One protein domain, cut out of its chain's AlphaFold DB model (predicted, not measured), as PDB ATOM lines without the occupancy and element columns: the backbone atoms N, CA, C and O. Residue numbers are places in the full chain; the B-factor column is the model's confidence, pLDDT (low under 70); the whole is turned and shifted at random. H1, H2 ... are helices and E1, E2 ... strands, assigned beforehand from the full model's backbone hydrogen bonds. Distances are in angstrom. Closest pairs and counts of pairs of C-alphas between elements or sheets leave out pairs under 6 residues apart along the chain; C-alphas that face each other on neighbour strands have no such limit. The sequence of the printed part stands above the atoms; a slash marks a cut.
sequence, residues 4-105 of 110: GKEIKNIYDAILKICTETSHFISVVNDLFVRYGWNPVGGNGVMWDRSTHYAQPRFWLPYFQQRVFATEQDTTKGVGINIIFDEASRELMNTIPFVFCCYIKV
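AT A GLANCE: This is residues 4 to 105 of the 110 residues of an uncharacterized protein of Anoxybacillus caldiproteolyticus (UniProt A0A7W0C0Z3). One long helix, H1, runs along one face of a small, twisted sheet of three strands, E1, E2 and E3, and its first residues, 4 to 13, stick out free beyond the sheet. A long loop stretch, residues 35 to 62, leads from H1 back to the sheet and has two short pairings with E1, and a second loop, residues 84 to 96, joins E2 to E3. The printed part has 102 residues, with one named helix followed by three named strands; the sheet's order is E1, E2, E3, all antiparallel, and the class is mixed, helices and strands. The whole is only just loose, close to compact, with a radius of gyration of the C-alphas of 15.7 A, and it is elongated, spanning 51 by 30 by 19 A.

IN THESE COORDINATES: H1 is residues 4 to 34, 44.9 A from first to last C-alpha; it begins at C-alpha 4 at (-17.112, 26.953, 23.647) and ends at C-alpha 34 at (23.312, 16.958, 40.452). E1 is residues 63 to 70, 23.0 A long. E2 is residues 73 to 83, 27.0 A long, the longest strand by residues. E3 is residues 97 to 104, 21.6 A long, and ends at C-alpha 104 at (16.354, 31.379, 55.271).

HOW THE PARTS SIT: H1 is on the sheet, at a height over the sheet of 8.6 A, in two layers, a helix on one face of a sheet. It lies over E1 and only just over E2, on which 3 of its C-alphas fall. On the local plane its line and that of E1 stand at 18 degrees, along the strands. H1 and E1 have 3 pairs of C-alphas within 8 A, the closest being those of Ile 25 and Arg 66, 7.5 A apart. H1 and E2 are near each other, with 7 pairs within 10 A. In H1 every O i to N i+4 pair is within hydrogen-bond range. The strands form a meander, each the antiparallel neighbour of the one before. E1 and E2 are a hairpin, at 156 degrees between directions; N 66 and O 80 are within hydrogen-bond range at 2.9 A. E2 and E3 are a hairpin at 162 degrees, with N 79 and O 101 within range at 2.9 A. E1 and E3 are the edge strands. Residues 38 to 39 pair antiparallel with 68 to 69 of E1, and residues 46 to 47 with 63 to 64 of E1.

THE WHOLE: The two C-alphas farthest apart are those of Gly 4 and Gln 72, 52.4 A. The printed part has no cut. The links H1 to E1, 28 residues, and E2 to E3, 13 residues, are long; E1 to E2 is tight. The mean pLDDT of the printed part is 74.7, and 37 residues are under 70, among them residues 42 to 63 and 85 to 96.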
ATOM      1  N   GLY A   4     -17.914  28.174  23.513       86.56
ATOM      2  CA  GLY A   4     -17.112  26.953  23.647       86.56
ATOM      3  C   GLY A   4     -15.780  26.983  22.886       86.56
ATOM      4  O   GLY A   4     -14.795  26.430  23.369       86.56
ATOM      5  N   LYS A   5     -15.714  27.659  21.730       91.69
ATOM      6  CA  LYS A   5     -14.463  27.795  20.966       91.69
ATOM      7  C   LYS A   5     -13.464  28.695  21.697       91.69
ATOM      8  O   LYS A   5     -12.286  28.363  21.755       91.69
ATOM      9  N   GLU A   6     -13.943  29.783  22.296       86.62
ATOM     10  CA  GLU A   6     -13.101  30.702  23.072       86.62
ATOM     11  C   GLU A   6     -12.543  30.034  24.334       86.62
ATOM     12  O   GLU A   6     -11.345  30.111  24.591       86.62
ATOM     13  N   ILE A   7     -13.377  29.291  25.070       83.44
ATOM     14  CA  ILE A   7     -12.931  28.540  26.256       83.44
ATOM     15  C   ILE A   7     -11.856  27.513  25.883       83.44
ATOM     16  O   ILE A   7     -10.848  27.396  26.580       83.44
ATOM     17  N   LYS A   8     -12.031  26.796  24.766       85.56
ATOM     18  CA  LYS A   8     -11.023  25.845  24.289       85.56
ATOM     19  C   LYS A   8      -9.697  26.533  23.947       85.56
ATOM     20  O   LYS A   8      -8.650  26.036  24.348       85.56
ATOM     21  N   ASN A   9      -9.736  27.673  23.260       87.44
ATOM     22  CA  ASN A   9      -8.525  28.425  22.928       87.44
ATOM     23  C   ASN A   9      -7.763  28.868  24.191       87.44
ATOM     24  O   ASN A   9      -6.538  28.766  24.232       87.44
ATOM     25  N   ILE A  10      -8.482  29.319  25.227       83.00
ATOM     26  CA  ILE A  10      -7.893  29.685  26.525       83.00
ATOM     27  C   ILE A  10      -7.229  28.465  27.172       83.00
ATOM     28  O   ILE A  10      -6.073  28.544  27.586       83.00
ATOM     29  N   TYR A  11      -7.929  27.329  27.220       82.06
ATOM     30  CA  TYR A  11      -7.388  26.089  27.775       82.06
ATOM     31  C   TYR A  11      -6.111  25.640  27.053       82.06
ATOM     32  O   TYR A  11      -5.104  25.367  27.703       82.06
ATOM     33  N   ASP A  12      -6.128  25.607  25.719       84.69
ATOM     34  CA  ASP A  12      -4.983  25.171  24.915       84.69
ATOM     35  C   ASP A  12      -3.767  26.098  25.125       84.69
ATOM     36  O   ASP A  12      -2.630  25.629  25.222       84.69
ATOM     37  N   ALA A  13      -3.996  27.411  25.256       83.88
ATOM     38  CA  ALA A  13      -2.941  28.378  25.556       83.88
ATOM     39  C   ALA A  13      -2.330  28.159  26.952       83.88
ATOM     40  O   ALA A  13      -1.104  28.131  27.085       83.88
ATOM     41  N   ILE A  14      -3.162  27.947  27.978       79.81
ATOM     42  CA  ILE A  14      -2.705  27.653  29.346       79.81
ATOM     43  C   ILE A  14      -1.917  26.341  29.378       79.81
ATOM     44  O   ILE A  14      -0.828  26.291  29.948       79.81
ATOM     45  N   LEU A  15      -2.425  25.288  28.731       82.06
ATOM     46  CA  LEU A  15      -1.763  23.986  28.666       82.06
ATOM     47  C   LEU A  15      -0.364  24.093  28.051       82.06
ATOM     48  O   LEU A  15       0.588  23.501  28.566       82.06
ATOM     49  N   LYS A  16      -0.226  24.877  26.978       84.94
ATOM     50  CA  LYS A  16       1.069  25.134  26.348       84.94
ATOM     51  C   LYS A  16       2.033  25.833  27.309       84.94
ATOM     52  O   LYS A  16       3.155  25.364  27.471       84.94
ATOM     53  N   ILE A  17       1.596  26.898  27.988       79.31
ATOM     54  CA  ILE A  17       2.423  27.623  28.971       79.31
ATOM     55  C   ILE A  17       2.879  26.685  30.094       79.31
ATOM     56  O   ILE A  17       4.067  26.635  30.415       79.31
ATOM     57  N   CYS A  18       1.961  25.900  30.661       78.56
ATOM     58  CA  CYS A  18       2.283  24.941  31.713       78.56
ATOM     59  C   CYS A  18       3.284  23.873  31.248       78.56
ATOM     60  O   CYS A  18       4.158  23.495  32.024       78.56
ATOM     61  N   THR A  19       3.185  23.417  29.996       82.00
ATOM     62  CA  THR A  19       4.094  22.415  29.411       82.00
ATOM     63  C   THR A  19       5.505  22.968  29.223       82.00
ATOM     64  O   THR A  19       6.477  22.345  29.634       82.00
ATOM     65  N   GLU A  20       5.642  24.165  28.654       84.94
ATOM     66  CA  GLU A  20       6.966  24.784  28.493       84.94
ATOM     67  C   GLU A  20       7.606  25.098  29.851       84.94
ATOM     68  O   GLU A  20       8.806  24.906  30.059       84.94
ATOM     69  N   THR A  21       6.792  25.526  30.818       80.00
ATOM     70  CA  THR A  21       7.291  25.837  32.159       80.00
ATOM     71  C   THR A  21       7.686  24.575  32.929       80.00
ATOM     72  O   THR A  21       8.685  24.590  33.648       80.00
ATOM     73  N   SER A  22       6.969  23.458  32.748       82.62
ATOM     74  CA  SER A  22       7.350  22.179  33.357       82.62
ATOM     75  C   SER A  22       8.684  21.672  32.810       82.62
ATOM     76  O   SER A  22       9.535  21.282  33.605       82.62
ATOM     77  N   HIS A  23       8.925  21.771  31.497       87.06
ATOM     78  CA  HIS A  23      10.222  21.439  30.902       87.06
ATOM     79  C   HIS A  23      11.358  22.270  31.507       87.06
ATOM     80  O   HIS A  23      12.391  21.719  31.891       87.06
ATOM     81  N   PHE A  24      11.161  23.584  31.644       86.62
ATOM     82  CA  PHE A  24      12.146  24.457  32.277       86.62
ATOM     83  C   PHE A  24      12.431  24.048  33.734       86.62
ATOM     84  O   PHE A  24      13.591  23.874  34.112       86.62
ATOM     85  N   ILE A  25      11.387  23.835  34.545       84.19
ATOM     86  CA  ILE A  25      11.536  23.433  35.952       84.19
ATOM     87  C   ILE A  25      12.220  22.067  36.071       84.19
ATOM     88  O   ILE A  25      13.040  21.891  36.970       84.19
ATOM     89  N   SER A  26      11.945  21.119  35.172       87.44
ATOM     90  CA  SER A  26      12.627  19.821  35.139       87.44
ATOM     91  C   SER A  26      14.133  19.971  34.927       87.44
ATOM     92  O   SER A  26      14.909  19.396  35.685       87.44
ATOM     93  N   VAL A  27      14.558  20.808  33.972       90.19
ATOM     94  CA  VAL A  27      15.987  21.079  33.736       90.19
ATOM     95  C   VAL A  27      16.645  21.702  34.970       90.19
ATOM     96  O   VAL A  27      17.733  21.285  35.372       90.19
ATOM     97  N   VAL A  28      15.983  22.676  35.601       88.50
ATOM     98  CA  VAL A  28      16.467  23.302  36.841       88.50
ATOM     99  C   VAL A  28      16.573  22.273  37.970       88.50
ATOM    100  O   VAL A  28      17.585  22.224  38.664       88.50
ATOM    101  N   ASN A  29      15.550  21.439  38.148       88.25
ATOM    102  CA  ASN A  29      15.517  20.410  39.180       88.25
ATOM    103  C   ASN A  29      16.671  19.417  39.019       88.25
ATOM    104  O   ASN A  29      17.393  19.167  39.982       88.25
ATOM    105  N   ASP A  30      16.896  18.916  37.805       90.38
ATOM    106  CA  ASP A  30      17.993  17.992  37.514       90.38
ATOM    107  C   ASP A  30      19.363  18.623  37.785       90.38
ATOM    108  O   ASP A  30      20.261  17.959  38.305       90.38
ATOM    109  N   LEU A  31      19.529  19.912  37.472       91.25
ATOM    110  CA  LEU A  31      20.763  20.644  37.749       91.25
ATOM    111  C   LEU A  31      21.038  20.728  39.256       91.25
ATOM    112  O   LEU A  31      22.129  20.379  39.699       91.25
ATOM    113  N   PHE A  32      20.055  21.152  40.051       89.06
ATOM    114  CA  PHE A  32      20.204  21.283  41.505       89.06
ATOM    115  C   PHE A  32      20.459  19.934  42.184       89.06
ATOM    116  O   PHE A  32      21.357  19.835  43.021       89.06
ATOM    117  N   VAL A  33      19.744  18.883  41.770       88.25
ATOM    118  CA  VAL A  33      19.953  17.519  42.279       88.25
ATOM    119  C   VAL A  33      21.372  17.028  41.984       88.25
ATOM    120  O   VAL A  33      22.026  16.480  42.870       88.25
ATOM    121  N   ARG A  34      21.910  17.288  40.783       91.25
ATOM    122  CA  ARG A  34      23.312  16.958  40.452       91.25
ATOM    123  C   ARG A  34      24.327  17.672  41.346       91.25
ATOM    124  O   ARG A  34      25.403  17.130  41.574       91.25
ATOM    125  N   TYR A  35      23.992  18.855  41.858       88.56
ATOM    126  CA  TYR A  35      24.826  19.610  42.798       88.56
ATOM    127  C   TYR A  35      24.567  19.263  44.274       88.56
ATOM    128  O   TYR A  35      25.058  19.965  45.154       88.56
ATOM    129  N   GLY A  36      23.827  18.186  44.561       87.31
ATOM    130  CA  GLY A  36      23.603  17.697  45.924       87.31
ATOM    131  C   GLY A  36      22.515  18.446  46.694       87.31
ATOM    132  O   GLY A  36      22.464  18.366  47.920       87.31
ATOM    133  N   TRP A  37      21.651  19.185  45.997       89.12
ATOM    134  CA  TRP A  37      20.486  19.810  46.607       89.12
ATOM    135  C   TRP A  37      19.276  18.890  46.545       89.12
ATOM    136  O   TRP A  37      19.012  18.248  45.529       89.12
ATOM    137  N   ASN A  38      18.482  18.907  47.609       88.00
ATOM    138  CA  ASN A  38      17.270  18.121  47.706       88.00
ATOM    139  C   ASN A  38      16.042  18.990  47.431       88.00
ATOM    140  O   ASN A  38      15.859  20.021  48.085       88.00
ATOM    141  N   PRO A  39      15.178  18.597  46.487       86.88
ATOM    142  CA  PRO A  39      13.913  19.277  46.291       86.88
ATOM    143  C   PRO A  39      13.017  19.178  47.530       86.88
ATOM    144  O   PRO A  39      12.842  18.103  48.101       86.88
ATOM    145  N   VAL A  40      12.398  20.295  47.908       81.75
ATOM    146  CA  VAL A  40      11.473  20.371  49.045       81.75
ATOM    147  C   VAL A  40      10.030  20.248  48.560       81.75
ATOM    148  O   VAL A  40       9.613  20.953  47.638       81.75
ATOM    149  N   GLY A  41       9.253  19.381  49.213       75.06
ATOM    150  CA  GLY A  41       7.849  19.135  48.879       75.06
ATOM    151  C   GLY A  41       7.653  18.331  47.588       75.06
ATOM    152  O   GLY A  41       8.607  17.956  46.903       75.06
ATOM    153  N   GLY A  42       6.389  18.048  47.263       69.75
ATOM    154  CA  GLY A  42       6.023  17.342  46.032       69.75
ATOM    155  C   GLY A  42       6.326  18.144  44.760       69.75
ATOM    156  O   GLY A  42       6.926  19.214  44.795       69.75
ATOM    157  N   ASN A  43       5.853  17.655  43.615       68.50
ATOM    158  CA  ASN A  43       6.039  18.318  42.313       68.50
ATOM    159  C   ASN A  43       5.050  19.478  42.066       68.50
ATOM    160  O   ASN A  43       4.867  19.911  40.932       68.50
ATOM    161  N   GLY A  44       4.373  19.955  43.115       62.91
ATOM    162  CA  GLY A  44       3.463  21.094  43.043       62.91
ATOM    163  C   GLY A  44       4.253  22.396  43.069       62.91
ATOM    164  O   GLY A  44       5.021  22.623  43.998       62.91
ATOM    165  N   VAL A  45       4.075  23.233  42.047       60.28
ATOM    166  CA  VAL A  45       4.891  24.441  41.851       60.28
ATOM    167  C   VAL A  45       4.074  25.702  41.605       60.28
ATOM    168  O   VAL A  45       4.685  26.717  41.339       60.28
ATOM    169  N   MET A  46       2.738  25.687  41.654       59.53
ATOM    170  CA  MET A  46       1.898  26.812  41.203       59.53
ATOM    171  C   MET A  46       1.104  27.445  42.355       59.53
ATOM    172  O   MET A  46       0.380  26.737  43.053       59.53
ATOM    173  N   TRP A  47       1.200  28.773  42.519       61.31
ATOM    174  CA  TRP A  47       0.441  29.543  43.515       61.31
ATOM    175  C   TRP A  47      -0.400  30.660  42.904       61.31
ATOM    176  O   TRP A  47       0.108  31.493  42.150       61.31
ATOM    177  N   ASP A  48      -1.666  30.723  43.326       59.50
ATOM    178  CA  ASP A  48      -2.608  31.728  42.851       59.50
ATOM    179  C   ASP A  48      -2.218  33.153  43.291       59.50
ATOM    180  O   ASP A  48      -1.978  33.407  44.471       59.50
ATOM    181  N   ARG A  49      -2.145  34.085  42.338       58.28
ATOM    182  CA  ARG A  49      -1.941  35.527  42.551       58.28
ATOM    183  C   ARG A  49      -2.935  36.395  41.766       58.28
ATOM    184  O   ARG A  49      -2.787  37.615  41.769       58.28
ATOM    185  N   SER A  50      -3.917  35.800  41.094       60.59
ATOM    186  CA  SER A  50      -4.860  36.520  40.238       60.59
ATOM    187  C   SER A  50      -5.892  37.242  41.097       60.59
ATOM    188  O   SER A  50      -6.632  36.622  41.855       60.59
ATOM    189  N   THR A  51      -5.960  38.569  40.986       56.28
ATOM    190  CA  THR A  51      -6.800  39.398  41.872       56.28
ATOM    191  C   THR A  51      -7.900  40.179  41.155       56.28
ATOM    192  O   THR A  51      -8.743  40.765  41.833       56.28
ATOM    193  N   HIS A  52      -7.945  40.207  39.811       58.97
ATOM    194  CA  HIS A  52      -8.863  41.109  39.101       58.97
ATOM    195  C   HIS A  52      -9.378  40.595  37.742       58.97
ATOM    196  O   HIS A  52      -8.638  40.526  36.765       58.97
ATOM    197  N   TYR A  53     -10.686  40.315  37.636       59.09
ATOM    198  CA  TYR A  53     -11.297  39.739  36.423       59.09
ATOM    199  C   TYR A  53     -11.431  40.706  35.239       59.09
ATOM    200  O   TYR A  53     -11.432  40.276  34.091       59.09
ATOM    201  N   ALA A  54     -11.541  42.014  35.492       60.97
ATOM    202  CA  ALA A  54     -11.698  43.004  34.422       60.97
ATOM    203  C   ALA A  54     -10.362  43.456  33.810       60.97
ATOM    204  O   ALA A  54     -10.339  44.310  32.928       60.97
ATOM    205  N   GLN A  55      -9.240  42.923  34.297       64.94
ATOM    206  CA  GLN A  55      -7.912  43.299  33.835       64.94
ATOM    207  C   GLN A  55      -7.148  42.025  33.447       64.94
ATOM    208  O   GLN A  55      -6.481  41.434  34.292       64.94
ATOM    209  N   PRO A  56      -7.224  41.602  32.168       60.94
ATOM    210  CA  PRO A  56      -6.649  40.341  31.689       60.94
ATOM    211  C   PRO A  56      -5.158  40.150  32.015       60.94
ATOM    212  O   PRO A  56      -4.689  39.026  32.161       60.94
ATOM    213  N   ARG A  57      -4.418  41.255  32.172       57.91
ATOM    214  CA  ARG A  57      -2.996  41.281  32.551       57.91
ATOM    215  C   ARG A  57      -2.738  40.740  33.966       57.91
ATOM    216  O   ARG A  57      -1.670  40.200  34.212       57.91
ATOM    217  N   PHE A  58      -3.730  40.805  34.855       58.38
ATOM    218  CA  PHE A  58      -3.701  40.230  36.211       58.38
ATOM    219  C   PHE A  58      -4.442  38.885  36.304       58.38
ATOM    220  O   PHE A  58      -4.760  38.421  37.399       58.38
ATOM    221  N   TRP A  59      -4.764  38.289  35.152       59.22
ATOM    222  CA  TRP A  59      -5.429  36.988  35.015       59.22
ATOM    223  C   TRP A  59      -4.456  35.870  34.620       59.22
ATOM    224  O   TRP A  59      -4.830  34.698  34.633       59.22
ATOM    225  N   LEU A  60      -3.222  36.224  34.236       57.56
ATOM    226  CA  LEU A  60      -2.194  35.262  33.850       57.56
ATOM    227  C   LEU A  60      -1.693  34.476  35.070       57.56
ATOM    228  O   LEU A  60      -1.611  35.017  36.175       57.56
ATOM    229  N   PRO A  61      -1.353  33.189  34.891       58.16
ATOM    230  CA  PRO A  61      -1.055  32.327  36.007       58.16
ATOM    231  C   PRO A  61       0.338  32.642  36.553       58.16
ATOM    232  O   PRO A  61       1.347  32.207  36.015       58.16
ATOM    233  N   TYR A  62       0.337  33.283  37.715       65.50
ATOM    234  CA  TYR A  62       0.895  32.663  38.913       65.50
ATOM    235  C   TYR A  62       2.403  32.679  39.111       65.50
ATOM    236  O   TYR A  62       3.232  32.474  38.231       65.50
ATOM    237  N   PHE A  63       2.736  32.900  40.374       63.34
ATOM    238  CA  PHE A  63       4.049  32.635  40.909       63.34
ATOM    239  C   PHE A  63       4.236  31.124  40.900       63.34
ATOM    240  O   PHE A  63       3.487  30.401  41.566       63.34
ATOM    241  N   GLN A  64       5.210  30.652  40.130       72.81
ATOM    242  CA  GLN A  64       5.701  29.301  40.286       72.81
ATOM    243  C   GLN A  64       6.993  29.297  41.070       72.81
ATOM    244  O   GLN A  64       7.867  30.120  40.822       72.81
ATOM    245  N   GLN A  65       7.132  28.374  42.007       77.25
ATOM    246  CA  GLN A  65       8.355  28.239  42.785       77.25
ATOM    247  C   GLN A  65       8.722  26.774  42.980       77.25
ATOM    248  O   GLN A  65       7.898  25.924  43.317       77.25
ATOM    249  N   ARG A  66      10.013  26.500  42.804       84.62
ATOM    250  CA  ARG A  66      10.645  25.258  43.221       84.62
ATOM    251  C   ARG A  66      11.681  25.575  44.287       84.62
ATOM    252  O   ARG A  66      12.570  26.393  44.061       84.62
ATOM    253  N   VAL A  67      11.541  24.940  45.446       83.06
ATOM    254  CA  VAL A  67      12.442  25.120  46.586       83.06
ATOM    255  C   VAL A  67      13.367  23.920  46.701       83.06
ATOM    256  O   VAL A  67      12.936  22.773  46.573       83.06
ATOM    257  N   PHE A  68      14.630  24.204  46.981       85.75
ATOM    258  CA  PHE A  68      15.673  23.232  47.247       85.75
ATOM    259  C   PHE A  68      16.285  23.503  48.619       85.75
ATOM    260  O   PHE A  68      16.453  24.659  48.999       85.75
ATOM    261  N   ALA A  69      16.648  22.453  49.345       84.56
ATOM    262  CA  ALA A  69      17.352  22.523  50.620       84.56
ATOM    263  C   ALA A  69      18.570  21.594  50.603       84.56
ATOM    264  O   ALA A  69      18.693  20.724  49.741       84.56
ATOM    265  N   THR A  70      19.473  21.771  51.561       77.88
ATOM    266  CA  THR A  70      20.580  20.828  51.787       77.88
ATOM    267  C   THR A  70      20.267  19.951  52.994       77.88
ATOM    268  O   THR A  70      19.580  20.393  53.911       77.88
ATOM    269  N   GLU A  71      20.796  18.726  53.033       71.06
ATOM    270  CA  GLU A  71      20.668  17.850  54.218       71.06
ATOM    271  C   GLU A  71      21.374  18.424  55.449       71.06
ATOM    272  O   GLU A  71      21.002  18.132  56.581       71.06
ATOM    273  N   GLN A  72      22.390  19.257  55.219       69.50
ATOM    274  CA  GLN A  72      23.224  19.850  56.259       69.50
ATOM    275  C   GLN A  72      22.483  20.933  57.053       69.50
ATOM    276  O   GLN A  72      22.764  21.119  58.235       69.50
ATOM    277  N   ASP A  73      21.556  21.653  56.416       70.12
ATOM    278  CA  ASP A  73      20.782  22.718  57.052       70.12
ATOM    279  C   ASP A  73      19.434  22.904  56.341       70.12
ATOM    280  O   ASP A  73      19.341  23.553  55.296       70.12
ATOM    281  N   THR A  74      18.372  22.352  56.932       68.31
ATOM    282  CA  THR A  74      16.998  22.463  56.419       68.31
ATOM    283  C   THR A  74      16.380  23.845  56.644       68.31
ATOM    284  O   THR A  74      15.312  24.132  56.105       68.31
ATOM    285  N   THR A  75      17.040  24.727  57.407       70.12
ATOM    286  CA  THR A  75      16.601  26.120  57.603       70.12
ATOM    287  C   THR A  75      17.070  27.039  56.479       70.12
ATOM    288  O   THR A  75      16.685  28.210  56.433       70.12
ATOM    289  N   LYS A  76      17.890  26.521  55.557       74.12
ATOM    290  CA  LYS A  76      18.437  27.240  54.411       74.12
ATOM    291  C   LYS A  76      18.052  26.542  53.119       74.12
ATOM    292  O   LYS A  76      18.115  25.321  53.001       74.12
ATOM    293  N   GLY A  77      17.701  27.336  52.121       83.44
ATOM    294  CA  GLY A  77      17.318  26.819  50.824       83.44
ATOM    295  C   GLY A  77      17.526  27.810  49.699       83.44
ATOM    296  O   GLY A  77      17.870  28.974  49.901       83.44
ATOM    297  N   VAL A  78      17.298  27.323  48.491       85.75
ATOM    298  CA  VAL A  78      17.258  28.122  47.275       85.75
ATOM    299  C   VAL A  78      15.865  28.005  46.683       85.75
ATOM    300  O   VAL A  78      15.365  26.903  46.473       85.75
ATOM    301  N   GLY A  79      15.232  29.146  46.429       84.69
ATOM    302  CA  GLY A  79      13.978  29.231  45.694       84.69
ATOM    303  C   GLY A  79      14.236  29.679  44.267       84.69
ATOM    304  O   GLY A  79      14.781  30.760  44.051       84.69
ATOM    305  N   ILE A  80      13.810  28.875  43.299       84.62
ATOM    306  CA  ILE A  80      13.707  29.295  41.904       84.62
ATOM    307  C   ILE A  80      12.270  29.704  41.663       84.62
ATOM    308  O   ILE A  80      11.369  28.881  41.803       84.62
ATOM    309  N   ASN A  81      12.071  30.973  41.327       79.19
ATOM    310  CA  ASN A  81      10.758  31.579  41.193       79.19
ATOM    311  C   ASN A  81      10.550  32.036  39.753       79.19
ATOM    312  O   ASN A  81      11.433  32.675  39.181       79.19
ATOM    313  N   ILE A  82       9.381  31.741  39.202       78.56
ATOM    314  CA  ILE A  82       8.942  32.159  37.879       78.56
ATOM    315  C   ILE A  82       7.695  33.010  38.070       78.56
ATOM    316  O   ILE A  82       6.705  32.554  38.639       78.56
ATOM    317  N   ILE A  83       7.759  34.263  37.638       76.38
ATOM    318  CA  ILE A  83       6.657  35.214  37.749       76.38
ATOM    319  C   ILE A  83       6.162  35.563  36.351       76.38
ATOM    320  O   ILE A  83       6.905  36.107  35.536       76.38
ATOM    321  N   PHE A  84       4.881  35.292  36.120       71.56
ATOM    322  CA  PHE A  84       4.127  35.704  34.940       71.56
ATOM    323  C   PHE A  84       3.253  36.922  35.298       71.56
ATOM    324  O   PHE A  84       2.029  36.851  35.264       71.56
ATOM    325  N   ASP A  85       3.892  38.015  35.724       64.31
ATOM    326  CA  ASP A  85       3.248  39.259  36.176       64.31
ATOM    327  C   ASP A  85       3.869  40.441  35.422       64.31
ATOM    328  O   ASP A  85       5.087  40.640  35.457       64.31
ATOM    329  N   GLU A  86       3.033  41.215  34.730       56.94
ATOM    330  CA  GLU A  86       3.468  42.405  33.998       56.94
ATOM    331  C   GLU A  86       3.720  43.600  34.930       56.94
ATOM    332  O   GLU A  86       4.363  44.555  34.509       56.94
ATOM    333  N   ALA A  87       3.277  43.556  36.192       55.44
ATOM    334  CA  ALA A  87       3.352  44.681  37.120       55.44
ATOM    335  C   ALA A  87       3.928  44.273  38.488       55.44
ATOM    336  O   ALA A  87       3.297  44.415  39.535       55.44
ATOM    337  N   SER A  88       5.179  43.813  38.501       54.28
ATOM    338  CA  SER A  88       5.938  43.640  39.744       54.28
ATOM    339  C   SER A  88       6.902  44.811  39.941       54.28
ATOM    340  O   SER A  88       7.891  44.905  39.221       54.28
ATOM    341  N   ARG A  89       6.653  45.645  40.965       52.44
ATOM    342  CA  ARG A  89       7.567  46.689  41.488       52.44
ATOM    343  C   ARG A  89       8.218  47.552  40.388       52.44
ATOM    344  O   ARG A  89       9.380  47.360  40.056       52.44
ATOM    345  N   GLU A  90       7.449  48.507  39.861       54.16
ATOM    346  CA  GLU A  90       7.866  49.554  38.898       54.16
ATOM    347  C   GLU A  90       8.294  49.087  37.494       54.16
ATOM    348  O   GLU A  90       8.392  49.906  36.583       54.16
ATOM    349  N   LEU A  91       8.471  47.786  37.268       52.19
ATOM    350  CA  LEU A  91       8.786  47.233  35.954       52.19
ATOM    351  C   LEU A  91       7.504  46.786  35.239       52.19
ATOM    352  O   LEU A  91       6.856  45.832  35.670       52.19
ATOM    353  N   MET A  92       7.152  47.472  34.143       55.38
ATOM    354  CA  MET A  92       6.194  46.955  33.160       55.38
ATOM    355  C   MET A  92       6.887  45.880  32.339       55.38
ATOM    356  O   MET A  92       7.762  46.185  31.528       55.38
ATOM    357  N   ASN A  93       6.504  44.629  32.546       55.19
ATOM    358  CA  ASN A  93       7.192  43.520  31.926       55.19
ATOM    359  C   ASN A  93       6.317  42.694  30.988       55.19
ATOM    360  O   ASN A  93       5.347  42.063  31.386       55.19
ATOM    361  N   THR A  94       6.743  42.596  29.736       58.38
ATOM    362  CA  THR A  94       6.056  41.825  28.693       58.38
ATOM    363  C   THR A  94       6.493  40.356  28.615       58.38
ATOM    364  O   THR A  94       6.032  39.628  27.738       58.38
ATOM    365  N   ILE A  95       7.394  39.912  29.501       64.62
ATOM    366  CA  ILE A  95       8.068  38.604  29.452       64.62
ATOM    367  C   ILE A  95       8.114  38.012  30.874       64.62
ATOM    368  O   ILE A  95       8.294  38.784  31.810       64.62
ATOM    369  N   PRO A  96       7.970  36.690  31.085       69.12
ATOM    370  CA  PRO A  96       8.104  36.086  32.417       69.12
ATOM    371  C   PRO A  96       9.508  36.269  33.021       69.12
ATOM    372  O   PRO A  96      10.502  36.169  32.300       69.12
ATOM    373  N   PHE A  97       9.607  36.460  34.344       74.38
ATOM    374  CA  PHE A  97      10.899  36.546  35.054       74.38
ATOM    375  C   PHE A  97      11.201  35.269  35.787       74.38
ATOM    376  O   PHE A  97      10.374  34.786  36.558       74.38
ATOM    377  N   VAL A  98      12.437  34.811  35.635       77.06
ATOM    378  CA  VAL A  98      13.027  33.798  36.497       77.06
ATOM    379  C   VAL A  98      14.019  34.483  37.427       77.06
ATOM    380  O   VAL A  98      14.917  35.183  36.963       77.06
ATOM    381  N   PHE A  99      13.891  34.263  38.732       77.69
ATOM    382  CA  PHE A  99      14.905  34.687  39.694       77.69
ATOM    383  C   PHE A  99      15.164  33.622  40.754       77.69
ATOM    384  O   PHE A  99      14.276  32.883  41.183       77.69
ATOM    385  N   CYS A 100      16.419  33.580  41.184       80.75
ATOM    386  CA  CYS A 100      16.918  32.702  42.226       80.75
ATOM    387  C   CYS A 100      17.073  33.512  43.514       80.75
ATOM    388  O   CYS A 100      17.765  34.530  43.519       80.75
ATOM    389  N   CYS A 101      16.446  33.072  44.603       81.00
ATOM    390  CA  CYS A 101      16.614  33.684  45.917       81.00
ATOM    391  C   CYS A 101      17.143  32.673  46.931       81.00
ATOM    392  O   CYS A 101      16.791  31.494  46.914       81.00
ATOM    393  N   TYR A 102      17.987  33.156  47.837       82.00
ATOM    394  CA  TYR A 102      18.349  32.413  49.031       82.00
ATOM    395  C   TYR A 102      17.229  32.565  50.063       82.00
ATOM    396  O   TYR A 102      16.835  33.682  50.400       82.00
ATOM    397  N   ILE A 103      16.709  31.440  50.542       78.69
ATOM    398  CA  ILE A 103      15.636  31.368  51.528       78.69
ATOM    399  C   ILE A 103      16.263  30.955  52.853       78.69
ATOM    400  O   ILE A 103      16.938  29.931  52.939       78.69
ATOM    401  N   LYS A 104      16.021  31.741  53.898       77.38
ATOM    402  CA  LYS A 104      16.354  31.379  55.271       77.38
ATOM    403  C   LYS A 104      15.066  31.382  56.077       77.38
ATOM    404  O   LYS A 104      14.364  32.389  56.093       77.38
ATOM    405  N   VAL A 105      14.757  30.266  56.722       69.69
ATOM    406  CA  VAL A 105      13.648  30.199  57.670       69.69
ATOM    407  C   VAL A 105      14.073  30.983  58.905       69.69
ATOM    408  O   VAL A 105      15.033  30.622  59.587       69.69
TER     409      VAL A 105